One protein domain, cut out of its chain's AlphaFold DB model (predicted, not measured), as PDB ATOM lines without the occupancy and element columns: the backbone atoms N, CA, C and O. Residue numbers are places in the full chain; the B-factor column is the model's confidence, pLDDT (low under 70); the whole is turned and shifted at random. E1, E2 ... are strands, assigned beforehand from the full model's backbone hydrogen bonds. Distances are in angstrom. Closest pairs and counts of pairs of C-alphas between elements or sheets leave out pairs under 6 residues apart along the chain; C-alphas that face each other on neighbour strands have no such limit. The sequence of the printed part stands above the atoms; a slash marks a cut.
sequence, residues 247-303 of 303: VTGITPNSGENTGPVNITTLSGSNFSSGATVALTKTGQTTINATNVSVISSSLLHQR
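Overview. This is residues 247 to 303 of the 303 residues of the protein "IPT/TIG domain-containing protein" of Methanospirillum stamsii (UniProt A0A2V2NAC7). With little regular structure, one small, strongly twisted sheet of four short strands lies at one end, and two long loops, residues 252 to 264 and 270 to 291, reach toward the other. The 57 printed residues hold no named helix; the sheet, order E1 - E2 - E4 - E3, is antiparallel. All strand, with 19 residues in named elements, the whole is compact, radius of gyration of the C-alphas 11.4 A, spans 30 by 21 by 19 A.

Along the chain. E1, residues 247 to 251, begins at C-alpha 247 (565.465, 474.659, 384.518) and spans 11.7 A. E2, residues 265 to 269, spans 13.0 A; E3, 292 to 296, 12.1 A; E4, 299 to 302, 10.4 A, ending at (569.871, 478.417, 397.702).

Arrangement. Within hydrogen-bond range are N 251 and O 265 in hairpin E1 and E2, 2.8 A; N 300 and O 266 between antiparallel E2 and E4, 2.9 A; N 301 and O 293 in hairpin E3 and E4, 2.9 A.

Size, cuts and confidence. The farthest C-alphas, 283 and 296, are 32.2 A apart. The printed part has no cut. Links E1 to E2 and E2 to E3 are long. Residues 302 to 303 have pLDDT under 70.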
ATOM      1  N   VAL A 247     565.848 473.507 383.694       92.62
ATOM      2  CA  VAL A 247     565.465 474.659 384.518       92.62
ATOM      3  C   VAL A 247     564.284 475.359 383.853       92.62
ATOM      4  O   VAL A 247     564.387 475.796 382.711       92.62
ATOM      5  N   THR A 248     563.161 475.471 384.560       95.06
ATOM      6  CA  THR A 248     561.935 476.122 384.061       95.06
ATOM      7  C   THR A 248     561.702 477.500 384.666       95.06
ATOM      8  O   THR A 248     560.960 478.300 384.100       95.06
ATOM      9  N   GLY A 249     562.301 477.794 385.819       94.31
ATOM     10  CA  GLY A 249     562.096 479.068 386.492       94.31
ATOM     11  C   GLY A 249     563.074 479.304 387.629       94.31
ATOM     12  O   GLY A 249     563.661 478.381 388.187       94.31
ATOM     13  N   ILE A 250     563.238 480.573 387.973       95.38
ATOM     14  CA  ILE A 250     564.095 481.031 389.060       95.38
ATOM     15  C   ILE A 250     563.427 482.231 389.736       95.38
ATOM     16  O   ILE A 250     562.760 483.030 389.080       95.38
ATOM     17  N   THR A 251     563.536 482.346 391.055       93.38
ATOM     18  CA  THR A 251     562.999 483.469 391.830       93.38
ATOM     19  C   THR A 251     563.998 483.876 392.916       93.38
ATOM     20  O   THR A 251     564.438 483.004 393.664       93.38
ATOM     21  N   PRO A 252     564.335 485.175 393.028       93.88
ATOM     22  CA  PRO A 252     564.019 486.221 392.052       93.88
ATOM     23  C   PRO A 252     564.728 485.954 390.709       93.88
ATOM     24  O   PRO A 252     565.786 485.333 390.665       93.88
ATOM     25  N   ASN A 253     564.129 486.393 389.600       93.62
ATOM     26  CA  ASN A 253     564.714 486.276 388.254       93.62
ATOM     27  C   ASN A 253     565.531 487.513 387.842       93.62
ATOM     28  O   ASN A 253     565.912 487.659 386.682       93.62
ATOM     29  N   SER A 254     565.789 488.402 388.796       92.25
ATOM     30  CA  SER A 254     566.608 489.594 388.654       92.25
ATOM     31  C   SER A 254     567.259 489.930 389.995       92.25
ATOM     32  O   SER A 254     566.837 489.457 391.052       92.25
ATOM     33  N   GLY A 255     568.303 490.748 389.948       91.75
ATOM     34  CA  GLY A 255     568.971 491.269 391.129       91.75
ATOM     35  C   GLY A 255     569.957 492.366 390.756       91.75
ATOM     36  O   GLY A 255     570.374 492.474 389.601       91.75
ATOM     37  N   GLU A 256     570.297 493.195 391.736       91.69
ATOM     38  CA  GLU A 256     571.256 494.284 391.572       91.69
ATOM     39  C   GLU A 256     572.682 493.744 391.439       91.69
ATOM     40  O   GLU A 256     573.088 492.831 392.158       91.69
ATOM     41  N   ASN A 257     573.484 494.354 390.564       89.44
ATOM     42  CA  ASN A 257     574.892 493.986 390.379       89.44
ATOM     43  C   ASN A 257     575.803 494.615 391.454       89.44
ATOM     44  O   ASN A 257     576.819 495.239 391.152       89.44
ATOM     45  N   THR A 258     575.390 494.520 392.715       92.19
ATOM     46  CA  THR A 258     576.066 495.136 393.868       92.19
ATOM     47  C   THR A 258     576.389 494.133 394.973       92.19
ATOM     48  O   THR A 258     577.075 494.483 395.931       92.19
ATOM     49  N   GLY A 259     575.948 492.877 394.842       87.62
ATOM     50  CA  GLY A 259     576.220 491.820 395.807       87.62
ATOM     51  C   GLY A 259     575.543 490.489 395.461       87.62
ATOM     52  O   GLY A 259     574.978 490.344 394.376       87.62
ATOM     53  N   PRO A 260     575.610 489.501 396.373       89.75
ATOM     54  CA  PRO A 260     574.931 488.218 396.213       89.75
ATOM     55  C   PRO A 260     573.407 488.376 396.126       89.75
ATOM     56  O   PRO A 260     572.818 489.202 396.824       89.75
ATOM     57  N   VAL A 261     572.765 487.537 395.312       91.69
ATOM     58  CA  VAL A 261     571.304 487.450 395.194       91.69
ATOM     59  C   VAL A 261     570.860 486.101 395.746       91.69
ATOM     60  O   VAL A 261     571.303 485.061 395.262       91.69
ATOM     61  N   ASN A 262     569.978 486.109 396.745       90.81
ATOM     62  CA  ASN A 262     569.462 484.880 397.345       90.81
ATOM     63  C   ASN A 262     568.324 484.311 396.491       90.81
ATOM     64  O   ASN A 262     567.239 484.895 396.433       90.81
ATOM     65  N   ILE A 263     568.564 483.164 395.854       91.00
ATOM     66  CA  ILE A 263     567.561 482.461 395.051       91.00
ATOM     67  C   ILE A 263     566.644 481.647 395.964       91.00
ATOM     68  O   ILE A 263     567.018 480.601 396.499       91.00
ATOM     69  N   THR A 264     565.413 482.125 396.132       89.94
ATOM     70  CA  THR A 264     564.406 481.486 396.984       89.94
ATOM     71  C   THR A 264     563.864 480.207 396.362       89.94
ATOM     72  O   THR A 264     563.620 479.240 397.085       89.94
ATOM     73  N   THR A 265     563.709 480.164 395.039       89.81
ATOM     74  CA  THR A 265     563.271 478.959 394.326       89.81
ATOM     75  C   THR A 265     563.918 478.866 392.957       89.81
ATOM     76  O   THR A 265     563.882 479.832 392.195       89.81
ATOM     77  N   LEU A 266     564.420 477.686 392.604       93.88
ATOM     78  CA  LEU A 266     564.762 477.332 391.231       93.88
ATOM     79  C   LEU A 266     563.975 476.073 390.853       93.88
ATOM     80  O   LEU A 266     564.149 475.014 391.458       93.88
ATOM     81  N   SER A 267     563.038 476.221 389.918       94.31
ATOM     82  CA  SER A 267     562.116 475.169 389.489       94.31
ATOM     83  C   SER A 267     562.591 474.511 388.203       94.31
ATOM     84  O   SER A 267     563.256 475.136 387.368       94.31
ATOM     85  N   GLY A 268     562.241 473.241 388.036       93.25
ATOM     86  CA  GLY A 268     562.666 472.470 386.884       93.25
ATOM     87  C   GLY A 268     562.269 471.005 386.943       93.25
ATOM     88  O   GLY A 268     561.275 470.647 387.573       93.25
ATOM     89  N   SER A 269     563.061 470.156 386.301       89.75
ATOM     90  CA  SER A 269     562.934 468.700 386.359       89.75
ATOM     91  C   SER A 269     564.302 468.020 386.324       89.75
ATOM     92  O   SER A 269     565.275 468.588 385.837       89.75
ATOM     93  N   ASN A 270     564.354 466.771 386.791       86.75
ATOM     94  CA  ASN A 270     565.533 465.895 386.782       86.75
ATOM     95  C   ASN A 270     566.752 466.431 387.553       86.75
ATOM     96  O   ASN A 270     567.889 466.066 387.259       86.75
ATOM     97  N   PHE A 271     566.536 467.273 388.565       88.69
ATOM     98  CA  PHE A 271     567.618 467.672 389.463       88.69
ATOM     99  C   PHE A 271     568.084 466.480 390.305       88.69
ATOM    100  O   PHE A 271     567.280 465.814 390.958       88.69
ATOM    101  N   SER A 272     569.393 466.232 390.296       84.94
ATOM    102  CA  SER A 272     570.042 465.166 391.065       84.94
ATOM    103  C   SER A 272     570.829 465.744 392.239       84.94
ATOM    104  O   SER A 272     571.276 466.889 392.192       84.94
ATOM    105  N   SER A 273     571.010 464.960 393.305       83.06
ATOM    106  CA  SER A 273     571.851 465.370 394.439       83.06
ATOM    107  C   SER A 273     573.257 465.749 393.963       83.06
ATOM    108  O   SER A 273     573.834 465.057 393.128       83.06
ATOM    109  N   GLY A 274     573.796 466.853 394.481       83.19
ATOM    110  CA  GLY A 274     575.081 467.399 394.035       83.19
ATOM    111  C   GLY A 274     575.016 468.237 392.753       83.19
ATOM    112  O   GLY A 274     576.062 468.687 392.294       83.19
ATOM    113  N   ALA A 275     573.822 468.484 392.194       87.56
ATOM    114  CA  ALA A 275     573.656 469.414 391.081       87.56
ATOM    115  C   ALA A 275     574.263 470.783 391.411       87.56
ATOM    116  O   ALA A 275     574.035 471.350 392.483       87.56
ATOM    117  N   THR A 276     575.017 471.325 390.460       90.94
ATOM    118  CA  THR A 276     575.528 472.692 390.507       90.94
ATOM    119  C   THR A 276     574.624 473.597 389.681       90.94
ATOM    120  O   THR A 276     573.975 473.168 388.728       90.94
ATOM    121  N   VAL A 277     574.549 474.868 390.066       91.81
ATOM    122  CA  VAL A 277     573.792 475.887 389.334       91.81
ATOM    123  C   VAL A 277     574.771 476.972 388.930       91.81
ATOM    124  O   VAL A 277     575.584 477.411 389.743       91.81
ATOM    125  N   ALA A 278     574.694 477.412 387.681       93.00
ATOM    126  CA  ALA A 278     575.504 478.505 387.182       93.00
ATOM    127  C   ALA A 278     574.670 479.436 386.299       93.00
ATOM    128  O   ALA A 278     573.829 478.988 385.519       93.00
ATOM    129  N   LEU A 279     574.927 480.735 386.416       92.12
ATOM    130  CA  LEU A 279     574.417 481.749 385.506       92.12
ATOM    131  C   LEU A 279     575.486 482.032 384.448       92.12
ATOM    132  O   LEU A 279     576.602 482.453 384.760       92.12
ATOM    133  N   THR A 280     575.132 481.810 383.185       93.88
ATOM    134  CA  THR A 280     576.027 481.993 382.037       93.88
ATOM    135  C   THR A 280     575.483 483.061 381.096       93.88
ATOM    136  O   THR A 280     574.292 483.070 380.784       93.88
ATOM    137  N   LYS A 281     576.359 483.927 380.582       94.88
ATOM    138  CA  LYS A 281     576.049 484.885 379.513       94.88
ATOM    139  C   LYS A 281     577.208 484.908 378.521       94.88
ATOM    140  O   LYS A 281     578.358 485.014 378.935       94.88
ATOM    141  N   THR A 282     576.918 484.810 377.223       95.06
ATOM    142  CA  THR A 282     577.945 484.803 376.169       95.06
ATOM    143  C   THR A 282     578.894 485.994 376.314       95.06
ATOM    144  O   THR A 282     578.450 487.135 376.441       95.06
ATOM    145  N   GLY A 283     580.202 485.722 376.301       95.12
ATOM    146  CA  GLY A 283     581.244 486.742 376.455       95.12
ATOM    147  C   GLY A 283     581.440 487.257 377.885       95.12
ATOM    148  O   GLY A 283     582.109 488.270 378.062       95.12
ATOM    149  N   GLN A 284     580.853 486.610 378.896       95.81
ATOM    150  CA  GLN A 284     581.040 486.927 380.314       95.81
ATOM    151  C   GLN A 284     581.557 485.706 381.076       95.81
ATOM    152  O   GLN A 284     581.417 484.565 380.631       95.81
ATOM    153  N   THR A 285     582.153 485.944 382.242       94.12
ATOM    154  CA  THR A 285     582.537 484.870 383.157       94.12
ATOM    155  C   THR A 285     581.296 484.160 383.700       94.12
ATOM    156  O   THR A 285     580.252 484.771 383.926       94.12
ATOM    157  N   THR A 286     581.408 482.846 383.895       94.88
ATOM    158  CA  THR A 286     580.339 482.051 384.513       94.88
ATOM    159  C   THR A 286     580.241 482.394 385.997       94.88
ATOM    160  O   THR A 286     581.257 482.422 386.692       94.88
ATOM    161  N   ILE A 287     579.023 482.641 386.482       92.69
ATOM    162  CA  ILE A 287     578.750 482.918 387.895       92.69
ATOM    163  C   ILE A 287     578.178 481.644 388.517       92.69
ATOM    164  O   ILE A 287     577.047 481.262 388.226       92.69
ATOM    165  N   ASN A 288     578.962 480.978 389.363       93.38
ATOM    166  CA  ASN A 288     578.529 479.764 390.052       93.38
ATOM    167  C   ASN A 288     577.698 480.113 391.291       93.38
ATOM    168  O   ASN A 288     578.089 480.963 392.092       93.38
ATOM    169  N   ALA A 289     576.579 479.420 391.472       92.38
ATOM    170  CA  ALA A 289     575.805 479.474 392.700       92.38
ATOM    171  C   ALA A 289     576.563 478.778 393.841       92.38
ATOM    172  O   ALA A 289     577.151 477.711 393.665       92.38
ATOM    173  N   THR A 290     576.518 479.362 395.034       91.75
ATOM    174  CA  THR A 290     576.999 478.751 396.282       91.75
ATOM    175  C   THR A 290     575.844 478.107 397.045       91.75
ATOM    176  O   THR A 290     574.703 478.508 396.857       91.75
ATOM    177  N   ASN A 291     576.108 477.140 397.929       88.94
ATOM    178  CA  ASN A 291     575.094 476.556 398.829       88.94
ATOM    179  C   ASN A 291     573.839 476.001 398.120       88.94
ATOM    180  O   ASN A 291     572.715 476.161 398.599       88.94
ATOM    181  N   VAL A 292     574.022 475.358 396.965       90.44
ATOM    182  CA  VAL A 292     572.922 474.726 396.228       90.44
ATOM    183  C   VAL A 292     572.421 473.500 396.994       90.44
ATOM    184  O   VAL A 292     573.195 472.598 397.315       90.44
ATOM    185  N   SER A 293     571.116 473.451 397.265       89.50
ATOM    186  CA  SER A 293     570.449 472.309 397.893       89.50
ATOM    187  C   SER A 293     569.299 471.812 397.022       89.50
ATOM    188  O   SER A 293     568.372 472.558 396.699       89.50
ATOM    189  N   VAL A 294     569.357 470.535 396.640       88.62
ATOM    190  CA  VAL A 294     568.297 469.852 395.885       88.62
ATOM    191  C   VAL A 294     567.209 469.438 396.869       88.62
ATOM    192  O   VAL A 294     567.418 468.544 397.684       88.62
ATOM    193  N   ILE A 295     566.052 470.100 396.804       89.00
ATOM    194  CA  ILE A 295     564.895 469.789 397.658       89.00
ATOM    195  C   ILE A 295     564.109 468.613 397.076       89.00
ATOM    196  O   ILE A 295     563.631 467.748 397.805       89.00
ATOM    197  N   SER A 296     563.967 468.584 395.751       86.88
ATOM    198  CA  SER A 296     563.341 467.492 395.002       86.88
ATOM    199  C   SER A 296     563.869 467.472 393.569       86.88
ATOM    200  O   SER A 296     564.547 468.409 393.143       86.88
ATOM    201  N   SER A 297     563.482 466.462 392.787       83.31
ATOM    202  CA  SER A 297     563.804 466.400 391.357       83.31
ATOM    203  C   SER A 297     563.263 467.583 390.545       83.31
ATOM    204  O   SER A 297     563.667 467.742 389.399       83.31
ATOM    205  N   SER A 298     562.372 468.406 391.107       88.06
ATOM    206  CA  SER A 298     561.792 469.582 390.450       88.06
ATOM    207  C   SER A 298     562.057 470.915 391.158       88.06
ATOM    208  O   SER A 298     561.551 471.949 390.718       88.06
ATOM    209  N   LEU A 299     562.809 470.919 392.267       84.81
ATOM    210  CA  LEU A 299     563.032 472.127 393.064       84.81
ATOM    211  C   LEU A 299     564.423 472.156 393.709       84.81
ATOM    212  O   LEU A 299     564.795 471.248 394.454       84.81
ATOM    213  N   LEU A 300     565.130 473.260 393.487       87.94
ATOM    214  CA  LEU A 300     566.379 473.644 394.141       87.94
ATOM    215  C   LEU A 300     566.143 474.881 395.025       87.94
ATOM    216  O   LEU A 300     565.346 475.764 394.686       87.94
ATOM    217  N   HIS A 301     566.852 474.951 396.151       77.69
ATOM    218  CA  HIS A 301     566.881 476.101 397.055       77.69
ATOM    219  C   HIS A 301     568.333 476.529 397.299       77.69
ATOM    220  O   HIS A 301     569.223 475.680 397.393       77.69
ATOM    221  N   GLN A 302     568.564 477.837 397.410       68.81
ATOM    222  CA  GLN A 302     569.871 478.417 397.702       68.81
ATOM    223  C   GLN A 302     569.759 479.304 398.948       68.81
ATOM    224  O   GLN A 302     568.788 480.052 399.085       68.81
ATOM    225  N   ARG A 303     570.730 479.219 399.862       57.84
ATOM    226  CA  ARG A 303     570.818 480.093 401.045       57.84
ATOM    227  C   ARG A 303     572.172 480.762 401.172       57.84
ATOM    228  O   ARG A 303     573.185 480.120 400.821       57.84
TER     229      ARG A 303